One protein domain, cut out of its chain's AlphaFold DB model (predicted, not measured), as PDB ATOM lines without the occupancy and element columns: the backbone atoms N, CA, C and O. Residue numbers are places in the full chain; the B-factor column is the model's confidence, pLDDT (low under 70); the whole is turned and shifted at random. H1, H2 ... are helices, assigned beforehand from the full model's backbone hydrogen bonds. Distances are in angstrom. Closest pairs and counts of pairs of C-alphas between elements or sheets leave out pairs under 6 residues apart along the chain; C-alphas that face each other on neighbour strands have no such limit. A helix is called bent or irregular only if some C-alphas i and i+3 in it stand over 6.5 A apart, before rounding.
ATOM      1  N   PRO A 202     -48.711  13.324  41.360       95.19
ATOM      2  CA  PRO A 202     -49.316  13.381  42.699       95.19
ATOM      3  C   PRO A 202     -49.149  14.730  43.413       95.19
ATOM      4  O   PRO A 202     -49.929  15.081  44.295       95.19
ATOM      5  N   MET A 203     -48.149  15.520  43.019       94.38
ATOM      6  CA  MET A 203     -47.877  16.839  43.587       94.38
ATOM      7  C   MET A 203     -48.519  17.978  42.794       94.38
ATOM      8  O   MET A 203     -48.436  19.125  43.232       94.38
ATOM      9  N   PHE A 204     -49.186  17.697  41.669       95.00
ATOM     10  CA  PHE A 204     -49.830  18.714  40.837       95.00
ATOM     11  C   PHE A 204     -50.803  19.583  41.641       95.00
ATOM     12  O   PHE A 204     -50.760  20.805  41.539       95.00
ATOM     13  N   GLY A 205     -51.617  18.979  42.514       94.75
ATOM     14  CA  GLY A 205     -52.549  19.726  43.365       94.75
ATOM     15  C   GLY A 205     -51.852  20.680  44.345       94.75
ATOM     16  O   GLY A 205     -52.304  21.809  44.542       94.75
ATOM     17  N   ILE A 206     -50.720  20.263  44.924       94.00
ATOM     18  CA  ILE A 206     -49.924  21.097  45.841       94.00
ATOM     19  C   ILE A 206     -49.258  22.232  45.059       94.00
ATOM     20  O   ILE A 206     -49.360  23.393  45.455       94.00
ATOM     21  N   ALA A 207     -48.648  21.909  43.916       95.62
ATOM     22  CA  ALA A 207     -48.034  22.879  43.020       95.62
ATOM     23  C   ALA A 207     -49.051  23.930  42.549       95.62
ATOM     24  O   ALA A 207     -48.779  25.124  42.622       95.62
ATOM     25  N   TRP A 208     -50.255  23.510  42.150       95.69
ATOM     26  CA  TRP A 208     -51.335  24.414  41.758       95.69
ATOM     27  C   TRP A 208     -51.758  25.342  42.900       95.69
ATOM     28  O   TRP A 208     -51.911  26.548  42.704       95.69
ATOM     29  N   ARG A 209     -51.886  24.805  44.122       94.69
ATOM     30  CA  ARG A 209     -52.189  25.612  45.310       94.69
ATOM     31  C   ARG A 209     -51.093  26.641  45.588       94.69
ATOM     32  O   ARG A 209     -51.422  27.794  45.857       94.69
ATOM     33  N   HIS A 210     -49.820  26.250  45.513       94.19
ATOM     34  CA  HIS A 210     -48.685  27.166  45.675       94.19
ATOM     35  C   HIS A 210     -48.730  28.275  44.622       94.19
ATOM     36  O   HIS A 210     -48.696  29.446  44.984       94.19
ATOM     37  N   THR A 211     -48.910  27.923  43.345       94.31
ATOM     38  CA  THR A 211     -49.040  28.891  42.247       94.31
ATOM     39  C   THR A 211     -50.164  29.887  42.495       94.31
ATOM     40  O   THR A 211     -49.937  31.088  42.378       94.31
ATOM     41  N   ARG A 212     -51.353  29.407  42.880       95.06
ATOM     42  CA  ARG A 212     -52.521  30.256  43.141       95.06
ATOM     43  C   ARG A 212     -52.296  31.203  44.320       95.06
ATOM     44  O   ARG A 212     -52.659  32.368  44.226       95.06
ATOM     45  N   LEU A 213     -51.711  30.725  45.419       93.38
ATOM     46  CA  LEU A 213     -51.447  31.564  46.595       93.38
ATOM     47  C   LEU A 213     -50.391  32.632  46.306       93.38
ATOM     48  O   LEU A 213     -50.597  33.793  46.644       93.38
ATOM     49  N   ILE A 214     -49.307  32.256  45.625       93.12
ATOM     50  CA  ILE A 214     -48.278  33.205  45.184       93.12
ATOM     51  C   ILE A 214     -48.882  34.225  44.218       93.12
ATOM     52  O   ILE A 214     -48.543  35.396  44.289       93.12
ATOM     53  N   TRP A 215     -49.788  33.803  43.334       93.75
ATOM     54  CA  TRP A 215     -50.462  34.710  42.412       93.75
ATOM     55  C   TRP A 215     -51.341  35.734  43.129       93.75
ATOM     56  O   TRP A 215     -51.241  36.921  42.848       93.75
ATOM     57  N   ILE A 216     -52.163  35.293  44.084       92.12
ATOM     58  CA  ILE A 216     -52.986  36.202  44.895       92.12
ATOM     59  C   ILE A 216     -52.089  37.219  45.611       92.12
ATOM     60  O   ILE A 216     -52.362  38.409  45.562       92.12
ATOM     61  N   TRP A 217     -50.978  36.757  46.185       90.88
ATOM     62  CA  TRP A 217     -49.982  37.603  46.843       90.88
ATOM     63  C   TRP A 217     -49.241  38.549  45.880       90.88
ATOM     64  O   TRP A 217     -48.883  39.670  46.237       90.88
ATOM     65  N   ALA A 218     -49.017  38.121  44.636       91.31
ATOM     66  CA  ALA A 218     -48.443  38.963  43.591       91.31
ATOM     67  C   ALA A 218     -49.390  40.103  43.207       91.31
ATOM     68  O   ALA A 218     -48.927  41.195  42.904       91.31
ATOM     69  N   CYS A 219     -50.698  39.854  43.214       89.94
ATOM     70  CA  CYS A 219     -51.718  40.848  42.891       89.94
ATOM     71  C   CYS A 219     -52.159  41.691  44.098       89.94
ATOM     72  O   CYS A 219     -52.985  42.587  43.929       89.94
ATOM     73  N   ASP A 220     -51.635  41.413  45.292       88.06
ATOM     74  CA  ASP A 220     -51.952  42.159  46.504       88.06
ATOM     75  C   ASP A 220     -51.292  43.546  46.476       88.06
ATOM     76  O   ASP A 220     -50.065  43.675  46.390       88.06
ATOM     77  N   VAL A 221     -52.123  44.589  46.526       78.06
ATOM     78  CA  VAL A 221     -51.700  45.995  46.479       78.06
ATOM     79  C   VAL A 221     -51.053  46.461  47.783       78.06
ATOM     80  O   VAL A 221     -50.255  47.402  47.753       78.06
ATOM     81  N   ASP A 222     -51.340  45.781  48.897       84.12
ATOM     82  CA  ASP A 222     -50.772  46.095  50.210       84.12
ATOM     83  C   ASP A 222     -49.355  45.522  50.364       84.12
ATOM     84  O   ASP A 222     -48.563  45.970  51.199       84.12
ATOM     85  N   ASN A 223     -48.974  44.574  49.502       84.56
ATOM     86  CA  ASN A 223     -47.612  44.078  49.450       84.56
ATOM     87  C   ASN A 223     -46.687  45.089  48.754       84.56
ATOM     88  O   ASN A 223     -46.701  45.247  47.533       84.56
ATOM     89  N   VAL A 224     -45.802  45.714  49.537       87.06
ATOM     90  CA  VAL A 224     -44.826  46.706  49.053       87.06
ATOM     91  C   VAL A 224     -43.969  46.171  47.900       87.06
ATOM     92  O   VAL A 224     -43.779  46.873  46.910       87.06
ATOM     93  N   GLN A 225     -43.498  44.926  47.984       87.31
ATOM     94  CA  GLN A 225     -42.596  44.321  46.993       87.31
ATOM     95  C   GLN A 225     -43.330  44.023  45.675       87.31
ATOM     96  O   GLN A 225     -42.796  44.284  44.595       87.31
ATOM     97  N   SER A 226     -44.574  43.541  45.749       86.06
ATOM     98  CA  SER A 226     -45.453  43.386  44.582       86.06
ATOM     99  C   SER A 226     -45.764  44.749  43.957       86.06
ATOM    100  O   SER A 226     -45.596  44.933  42.749       86.06
ATOM    101  N   ARG A 227     -46.141  45.743  44.770       89.50
ATOM    102  CA  ARG A 227     -46.453  47.106  44.319       89.50
ATOM    103  C   ARG A 227     -45.277  47.750  43.588       89.50
ATOM    104  O   ARG A 227     -45.465  48.299  42.504       89.50
ATOM    105  N   GLU A 228     -44.070  47.657  44.142       91.31
ATOM    106  CA  GLU A 228     -42.851  48.171  43.511       91.31
ATOM    107  C   GLU A 228     -42.579  47.499  42.161       91.31
ATOM    108  O   GLU A 228     -42.268  48.183  41.183       91.31
ATOM    109  N   TRP A 229     -42.746  46.177  42.061       92.56
ATOM    110  CA  TRP A 229     -42.567  45.464  40.796       92.56
ATOM    111  C   TRP A 229     -43.537  45.953  39.710       92.56
ATOM    112  O   TRP A 229     -43.130  46.259  38.582       92.56
ATOM    113  N   TRP A 230     -44.827  46.059  40.039       92.12
ATOM    114  CA  TRP A 230     -45.841  46.458  39.065       92.12
ATOM    115  C   TRP A 230     -45.783  47.953  38.722       92.12
ATOM    116  O   TRP A 230     -46.057  48.309  37.572       92.12
ATOM    117  N   ALA A 231     -45.382  48.822  39.652       92.44
ATOM    118  CA  ALA A 231     -45.254  50.261  39.412       92.44
ATOM    119  C   ALA A 231     -44.036  50.622  38.539       92.44
ATOM    120  O   ALA A 231     -44.081  51.576  37.760       92.44
ATOM    121  N   ASN A 232     -42.950  49.852  38.633       93.06
ATOM    122  CA  ASN A 232     -41.708  50.161  37.931       93.06
ATOM    123  C   ASN A 232     -41.788  49.866  36.425       93.06
ATOM    124  O   ASN A 232     -42.050  48.742  36.002       93.06
ATOM    125  N   LYS A 233     -41.476  50.869  35.588       92.56
ATOM    126  CA  LYS A 233     -41.488  50.737  34.114       92.56
ATOM    127  C   LYS A 233     -40.391  49.812  33.578       92.56
ATOM    128  O   LYS A 233     -40.604  49.164  32.559       92.56
ATOM    129  N   TRP A 234     -39.254  49.697  34.275       92.81
ATOM    130  CA  TRP A 234     -38.170  48.778  33.895       92.81
ATOM    131  C   TRP A 234     -38.657  47.323  33.805       92.81
ATOM    132  O   TRP A 234     -38.208  46.580  32.936       92.81
ATOM    133  N   THR A 235     -39.649  46.896  34.588       92.38
ATOM    134  CA  THR A 235     -40.106  45.495  34.530       92.38
ATOM    135  C   THR A 235     -40.697  45.095  33.168       92.38
ATOM    136  O   THR A 235     -40.822  43.905  32.887       92.38
ATOM    137  N   TRP A 236     -40.960  46.056  32.274       93.00
ATOM    138  CA  TRP A 236     -41.313  45.820  30.872       93.00
ATOM    139  C   TRP A 236     -40.138  45.512  29.931       93.00
ATOM    140  O   TRP A 236     -40.390  45.067  28.815       93.00
ATOM    141  N   MET A 237     -38.872  45.694  30.329       92.00
ATOM    142  CA  MET A 237     -37.721  45.478  29.429       92.00
ATOM    143  C   MET A 237     -37.592  44.031  28.924       92.00
ATOM    144  O   MET A 237     -37.031  43.809  27.857       92.00
ATOM    145  N   GLY A 238     -38.138  43.046  29.646       85.38
ATOM    146  CA  GLY A 238     -38.218  41.651  29.188       85.38
ATOM    147  C   GLY A 238     -39.513  41.300  28.437       85.38
ATOM    148  O   GLY A 238     -39.792  40.125  28.202       85.38
ATOM    149  N   GLY A 239     -40.335  42.298  28.104       93.06
ATOM    150  CA  GLY A 239     -41.640  42.131  27.468       93.06
ATOM    151  C   GLY A 239     -42.752  41.657  28.417       93.06
ATOM    152  O   GLY A 239     -42.535  41.502  29.624       93.06
ATOM    153  N   PRO A 240     -43.964  41.407  27.881       93.62
ATOM    154  CA  PRO A 240     -45.123  41.009  28.679       93.62
ATOM    155  C   PRO A 240     -44.867  39.747  29.508       93.62
ATOM    156  O   PRO A 240     -45.146  39.731  30.701       93.62
ATOM    157  N   VAL A 241     -44.267  38.711  28.909       91.25
ATOM    158  CA  VAL A 241     -44.005  37.428  29.586       91.25
ATOM    159  C   VAL A 241     -43.120  37.620  30.818       91.25
ATOM    160  O   VAL A 241     -43.460  37.142  31.900       91.25
ATOM    161  N   TRP A 242     -42.016  38.361  30.682       92.06
ATOM    162  CA  TRP A 242     -41.104  38.624  31.795       92.06
ATOM    163  C   TRP A 242     -41.772  39.389  32.930       92.06
ATOM    164  O   TRP A 242     -41.560  39.063  34.093       92.06
ATOM    165  N   ARG A 243     -42.601  40.384  32.610       92.62
ATOM    166  CA  ARG A 243     -43.280  41.186  33.626       92.62
ATOM    167  C   ARG A 243     -44.154  40.321  34.539       92.62
ATOM    168  O   ARG A 243     -44.115  40.494  35.756       92.62
ATOM    169  N   TRP A 244     -44.887  39.367  33.968       91.88
ATOM    170  CA  TRP A 244     -45.734  38.451  34.734       91.88
ATOM    171  C   TRP A 244     -44.927  37.384  35.483       91.88
ATOM    172  O   TRP A 244     -45.149  37.174  36.676       91.88
ATOM    173  N   VAL A 245     -43.957  36.748  34.818       90.62
ATOM    174  CA  VAL A 245     -43.108  35.715  35.436       90.62
ATOM    175  C   VAL A 245     -42.256  36.299  36.563       90.62
ATOM    176  O   VAL A 245     -42.200  35.737  37.655       90.62
ATOM    177  N   GLY A 246     -41.622  37.445  36.330       90.19
ATOM    178  CA  GLY A 246     -40.806  38.130  37.325       90.19
ATOM    179  C   GLY A 246     -41.630  38.609  38.520       90.19
ATOM    180  O   GLY A 246     -41.196  38.418  39.654       90.19
ATOM    181  N   GLY A 247     -42.852  39.106  38.291       91.56
ATOM    182  CA  GLY A 247     -43.768  39.492  39.370       91.56
ATOM    183  C   GLY A 247     -44.141  38.305  40.250       91.56
ATOM    184  O   GLY A 247     -44.064  38.384  41.474       91.56
ATOM    185  N   TRP A 248     -44.428  37.157  39.634       92.00
ATOM    186  CA  TRP A 248     -44.675  35.913  40.358       92.00
ATOM    187  C   TRP A 248     -43.438  35.414  41.132       92.00
ATOM    188  O   TRP A 248     -43.565  34.941  42.261       92.00
ATOM    189  N   ILE A 249     -42.222  35.568  40.591       91.38
ATOM    190  CA  ILE A 249     -40.975  35.207  41.292       91.38
ATOM    191  C   ILE A 249     -40.733  36.116  42.503       91.38
ATOM    192  O   ILE A 249     -40.437  35.604  43.586       91.38
ATOM    193  N   VAL A 250     -40.865  37.438  42.352       91.44
ATOM    194  CA  VAL A 250     -40.727  38.395  43.465       91.44
ATOM    195  C   VAL A 250     -41.754  38.078  44.550       91.44
ATOM    196  O   VAL A 250     -41.385  37.891  45.712       91.44
ATOM    197  N   ALA A 251     -43.014  37.883  44.155       91.75
ATOM    198  CA  ALA A 251     -44.086  37.471  45.050       91.75
ATOM    199  C   ALA A 251     -43.745  36.168  45.790       91.75
ATOM    200  O   ALA A 251     -43.859  36.113  47.010       91.75
ATOM    201  N   SER A 252     -43.226  35.147  45.104       91.38
ATOM    202  CA  SER A 252     -42.870  33.872  45.740       91.38
ATOM    203  C   SER A 252     -41.796  34.016  46.825       91.38
ATOM    204  O   SER A 252     -41.883  33.377  47.877       91.38
ATOM    205  N   ARG A 253     -40.789  34.871  46.594       90.12
ATOM    206  CA  ARG A 253     -39.695  35.118  47.545       90.12
ATOM    207  C   ARG A 253     -40.207  35.862  48.769       90.12
ATOM    208  O   ARG A 253     -39.891  35.471  49.887       90.12
ATOM    209  N   SER A 254     -41.041  36.871  48.538       88.62
ATOM    210  CA  SER A 254     -41.673  37.658  49.596       88.62
ATOM    211  C   SER A 254     -42.626  36.822  50.457       88.62
ATOM    212  O   SER A 254     -42.549  36.872  51.680       88.62
ATOM    213  N   TYR A 255     -43.438  35.959  49.836       87.62
ATOM    214  CA  TYR A 255     -44.314  35.023  50.541       87.62
ATOM    215  C   TYR A 255     -43.499  34.077  51.427       87.62
ATOM    216  O   TYR A 255     -43.792  33.907  52.607       87.62
ATOM    217  N   THR A 256     -42.429  33.491  50.880       84.75
ATOM    218  CA  THR A 256     -41.571  32.551  51.623       84.75
ATOM    219  C   THR A 256     -40.896  33.211  52.831       84.75
ATOM    220  O   THR A 256     -40.625  32.534  53.821       84.75
ATOM    221  N   ALA A 257     -40.605  34.513  52.754       81.69
ATOM    222  CA  ALA A 257     -39.958  35.262  53.826       81.69
ATOM    223  C   ALA A 257     -40.924  35.675  54.950       81.69
ATOM    224  O   ALA A 257     -40.512  35.728  56.107       81.69
ATOM    225  N   THR A 258     -42.185  35.959  54.618       80.88
ATOM    226  CA  THR A 258     -43.118  36.642  55.532       80.88
ATOM    227  C   THR A 258     -44.247  35.743  56.035       80.88
ATOM    228  O   THR A 258     -44.791  35.977  57.113       80.88
ATOM    229  N   SER A 259     -44.638  34.719  55.277       79.12
ATOM    230  CA  SER A 259     -45.857  33.955  55.554       79.12
ATOM    231  C   SER A 259     -45.615  32.691  56.384       79.12
ATOM    232  O   SER A 259     -44.622  31.978  56.223       79.12
ATOM    233  N   ALA A 260     -46.581  32.380  57.252       79.25
ATOM    234  CA  ALA A 260     -46.606  31.147  58.033       79.25
ATOM    235  C   ALA A 260     -46.885  29.907  57.158       79.25
ATOM    236  O   ALA A 260     -47.334  30.000  56.013       79.25
ATOM    237  N   GLN A 261     -46.630  28.722  57.714       85.81
ATOM    238  CA  GLN A 261     -46.897  27.453  57.036       85.81
ATOM    239  C   GLN A 261     -48.390  27.300  56.717       85.81
ATOM    240  O   GLN A 261     -49.241  27.453  57.590       85.81
ATOM    241  N   ILE A 262     -48.710  26.928  55.474       85.81
ATOM    242  CA  ILE A 262     -50.095  26.671  55.032       85.81
ATOM    243  C   ILE A 262     -50.554  25.243  55.338       85.81
ATOM    244  O   ILE A 262     -51.715  24.886  55.120       85.81
ATOM    245  N   THR A 263     -49.624  24.377  55.726       86.81
ATOM    246  CA  THR A 263     -49.857  22.977  56.069       86.81
ATOM    247  C   THR A 263     -48.777  22.549  57.046       86.81
ATOM    248  O   THR A 263     -47.596  22.774  56.785       86.81
ATOM    249  N   SER A 264     -49.172  21.910  58.145       87.44
ATOM    250  CA  SER A 264     -48.239  21.327  59.107       87.44
ATOM    251  C   SER A 264     -47.480  20.188  58.433       87.44
ATOM    252  O   SER A 264     -48.059  19.135  58.182       87.44
ATOM    253  N   SER A 265     -46.212  20.412  58.086       90.38
ATOM    254  CA  SER A 265     -45.346  19.410  57.461       90.38
ATOM    255  C   SER A 265     -43.885  19.646  57.824       90.38
ATOM    256  O   SER A 265     -43.424  20.784  57.918       90.38
ATOM    257  N   HIS A 266     -43.124  18.562  57.989       90.94
ATOM    258  CA  HIS A 266     -41.675  18.635  58.191       90.94
ATOM    259  C   HIS A 266     -40.932  19.111  56.933       90.94
ATOM    260  O   HIS A 266     -39.767  19.509  57.011       90.94
ATOM    261  N   SER A 267     -41.575  19.075  55.763       91.88
ATOM    262  CA  SER A 267     -41.026  19.652  54.539       91.88
ATOM    263  C   SER A 267     -41.408  21.124  54.421       91.88
ATOM    264  O   SER A 267     -42.562  21.447  54.158       91.88
ATOM    265  N   LYS A 268     -40.419  22.024  54.492       89.62
ATOM    266  CA  LYS A 268     -40.626  23.448  54.163       89.62
ATOM    267  C   LYS A 268     -41.086  23.644  52.714       89.62
ATOM    268  O   LYS A 268     -41.866  24.548  52.446       89.62
ATOM    269  N   LEU A 269     -40.630  22.783  51.798       91.00
ATOM    270  CA  LEU A 269     -40.951  22.867  50.370       91.00
ATOM    271  C   LEU A 269     -42.406  22.474  50.063       91.00
ATOM    272  O   LEU A 269     -42.945  22.892  49.045       91.00
ATOM    273  N   VAL A 270     -43.040  21.683  50.933       92.06
ATOM    274  CA  VAL A 270     -44.477  21.368  50.867       92.06
ATOM    275  C   VAL A 270     -45.292  22.356  51.714       92.06
ATOM    276  O   VAL A 270     -46.329  22.843  51.265       92.06
ATOM    277  N   ALA A 271     -44.808  22.670  52.921       91.62
ATOM    278  CA  ALA A 271     -45.507  23.471  53.927       91.62
ATOM    279  C   ALA A 271     -45.636  24.957  53.579       91.62
ATOM    280  O   ALA A 271     -46.564  25.602  54.064       91.62
ATOM    281  N   ILE A 272     -44.703  25.513  52.800       91.94
ATOM    282  CA  ILE A 272     -44.646  26.944  52.478       91.94
ATOM    283  C   ILE A 272     -44.677  27.109  50.950       91.94
ATOM    284  O   ILE A 272     -43.836  26.512  50.267       91.94
ATOM    285  N   PRO A 273     -45.615  27.905  50.400       92.88
ATOM    286  CA  PRO A 273     -45.645  28.283  48.994       92.88
ATOM    287  C   PRO A 273     -44.299  28.805  48.511       92.88
ATOM    288  O   PRO A 273     -43.773  29.784  49.029       92.88
ATOM    289  N   ASN A 274     -43.751  28.133  47.505       91.25
ATOM    290  CA  ASN A 274     -42.478  28.476  46.886       91.25
ATOM    291  C   ASN A 274     -42.564  28.314  45.367       91.25
ATOM    292  O   ASN A 274     -43.440  27.622  44.849       91.25
ATOM    293  N   TRP A 275     -41.632  28.935  44.646       90.88
ATOM    294  CA  TRP A 275     -41.591  28.863  43.184       90.88
ATOM    295  C   TRP A 275     -41.037  27.538  42.646       90.88
ATOM    296  O   TRP A 275     -41.366  27.134  41.531       90.88
ATOM    297  N   THR A 276     -40.204  26.853  43.432       91.31
ATOM    298  CA  THR A 276     -39.468  25.661  43.002       91.31
ATOM    299  C   THR A 276     -40.400  24.503  42.656       91.31
ATOM    300  O   THR A 276     -40.226  23.874  41.615       91.31
ATOM    301  N   MET A 277     -41.390  24.207  43.503       91.69
ATOM    302  CA  MET A 277     -42.297  23.080  43.268       91.69
ATOM    303  C   MET A 277     -43.135  23.266  41.986       91.69
ATOM    304  O   MET A 277     -43.090  22.367  41.141       91.69
ATOM    305  N   PRO A 278     -43.831  24.404  41.762       94.69
ATOM    306  CA  PRO A 278     -44.496  24.665  40.490       94.69
ATOM    307  C   PRO A 278     -43.558  24.594  39.291       94.69
ATOM    308  O   PRO A 278     -43.927  23.992  38.290       94.69
ATOM    309  N   LEU A 279     -42.345  25.150  39.387       94.50
ATOM    310  CA  LEU A 279     -41.382  25.116  38.288       94.50
ATOM    311  C   LEU A 279     -40.995  23.683  37.900       94.50
ATOM    312  O   LEU A 279     -40.982  23.353  36.718       94.50
ATOM    313  N   VAL A 280     -40.683  22.824  38.873       96.31
ATOM    314  CA  VAL A 280     -40.276  21.435  38.604       96.31
ATOM    315  C   VAL A 280     -41.426  20.629  37.994       96.31
ATOM    316  O   VAL A 280     -41.210  19.876  37.039       96.31
ATOM    317  N   VAL A 281     -42.648  20.806  38.508       96.81
ATOM    318  CA  VAL A 281     -43.843  20.109  38.008       96.81
ATOM    319  C   VAL A 281     -44.200  20.580  36.595       96.81
ATOM    320  O   VAL A 281     -44.365  19.751  35.704       96.81
ATOM    321  N   THR A 282     -44.251  21.892  36.338       95.38
ATOM    322  CA  THR A 282     -44.596  22.420  35.004       95.38
ATOM    323  C   THR A 282     -43.520  22.123  33.963       95.38
ATOM    324  O   THR A 282     -43.850  21.741  32.842       95.38
ATOM    325  N   SER A 283     -42.238  22.204  34.334       95.88
ATOM    326  CA  SER A 283     -41.137  21.808  33.445       95.88
ATOM    327  C   SER A 283     -41.217  20.319  33.097       95.88
ATOM    328  O   SER A 283     -40.998  19.947  31.948       95.88
ATOM    329  N   GLY A 284     -41.611  19.472  34.057       97.00
ATOM    330  CA  GLY A 284     -41.866  18.050  33.819       97.00
ATOM    331  C   GLY A 284     -42.979  17.816  32.804       97.00
ATOM    332  O   GLY A 284     -42.794  17.041  31.871       97.00
ATOM    333  N   ALA A 285     -44.094  18.540  32.923       97.12
ATOM    334  CA  ALA A 285     -45.181  18.477  31.948       97.12
ATOM    335  C   ALA A 285     -44.727  18.916  30.542       97.12
ATOM    336  O   ALA A 285     -45.096  18.292  29.549       97.12
ATOM    337  N   GLY A 286     -43.874  19.944  30.452       97.06
ATOM    338  CA  GLY A 286     -43.255  20.364  29.192       97.06
ATOM    339  C   GLY A 286     -42.380  19.273  28.564       97.06
ATOM    340  O   GLY A 286     -42.491  19.008  27.367       97.06
ATOM    341  N   LEU A 287     -41.563  18.581  29.366       96.19
ATOM    342  CA  LEU A 287     -40.763  17.441  28.901       96.19
ATOM    343  C   LEU A 287     -41.641  16.276  28.425       96.19
ATOM    344  O   LEU A 287     -41.321  15.655  27.414       96.19
ATOM    345  N   VAL A 288     -42.767  16.008  29.096       97.94
ATOM    346  CA  VAL A 288     -43.755  15.007  28.652       97.94
ATOM    347  C   VAL A 288     -44.348  15.377  27.298       97.94
ATOM    348  O   VAL A 288     -44.418  14.522  26.420       97.94
ATOM    349  N   PHE A 289     -44.735  16.638  27.096       97.88
ATOM    350  CA  PHE A 289     -45.262  17.097  25.811       97.88
ATOM    351  C   PHE A 289     -44.253  16.888  24.674       97.88
ATOM    352  O   PHE A 289     -44.596  16.323  23.636       97.88
ATOM    353  N   ILE A 290     -42.991  17.277  24.893       96.31
ATOM    354  CA  ILE A 290     -41.910  17.064  23.921       96.31
ATOM    355  C   ILE A 290     -41.719  15.566  23.653       96.31
ATOM    356  O   ILE A 290     -41.642  15.162  22.495       96.31
ATOM    357  N   ALA A 291     -41.680  14.733  24.698       97.06
ATOM    358  CA  ALA A 291     -41.504  13.290  24.557       97.06
ATOM    359  C   ALA A 291     -42.641  12.639  23.752       97.06
ATOM    360  O   ALA A 291     -42.371  11.837  22.862       97.06
ATOM    361  N   LEU A 292     -43.896  13.021  24.000       97.56
ATOM    362  CA  LEU A 292     -45.053  12.518  23.254       97.56
ATOM    363  C   LEU A 292     -45.047  12.977  21.791       97.56
ATOM    364  O   LEU A 292     -45.340  12.178  20.904       97.56
TER     365      LEU A 292
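This is residues 202 to 292 of the 466 residues of a protein of Ceraceosorus guamensis (UniProt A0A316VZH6). This is a flat, open frame of helices: H1 makes a crossbar, H4 crosses its last part, residues 214 to 218, almost at a right angle, and H6 slants away from it near Ala 207, with residues 283 to 292 sticking out free. H2 runs side by side with H4, and H2 and H3 are on the side of H4 away from H6, while little H5 is near H1. The printed part has 91 residues, with six named helices in the order H1 to H6 and no named strand, class all helix. It is only just compact, close to loose, with a radius of gyration of the C-alphas of 14.3 A and spans of 38 by 36 by 14 A.

Find C-alpha 202 at (-49.316, 13.381, 42.699); from there H1, residues 202 to 218, runs 25.6 A. It is irregular, with C-alphas 202 and 205 7.2 A apart. Next come H2, residues 224 to 231, and H3, residues 233 to 236. H4, residues 239 to 258, begins at (-41.640, 42.131, 27.468) and runs 28.6 A. After H5, residues 268 to 271, H6, residues 276 to 292, runs 24.4 A to C-alpha 292 at (-45.053, 12.518, 23.254).

Start at the hub, H4. With residues 247 to 255 alone it touches H1, about perpendicular at 83 degrees; the closest C-alphas, of Ala 218 and Ala 251, are 4.8 A apart. H2 touches H4 at a shallow tilt of 7 degrees, opposite ways, closest at the C-alphas of Ser 226 and Ala 251, 6.1 A. H3 touches residues 242 to 246 of H4, closest at C-alphas 235 and 243, 5.4 A. H6, with residues 277 to 281 alone, touches H1 at a steep tilt of 56 degrees, opposite ways; C-alphas 207 and 278 are closest, 4.7 A. H5 is close to H1 but not clearly touching, and H4 and H6 are apart. Every O i to N i+4 pair is within hydrogen-bond range in H2, H4 and H6, and 12 of 13 in H1; H3 and H5 are too short for such a pair.

Look at Asp 222 and Leu 292 for the two C-alphas farthest apart, 43.4 A. The printed part has no cut, and no link is long. Its mean pLDDT is 91.4, and no printed residue is under 70.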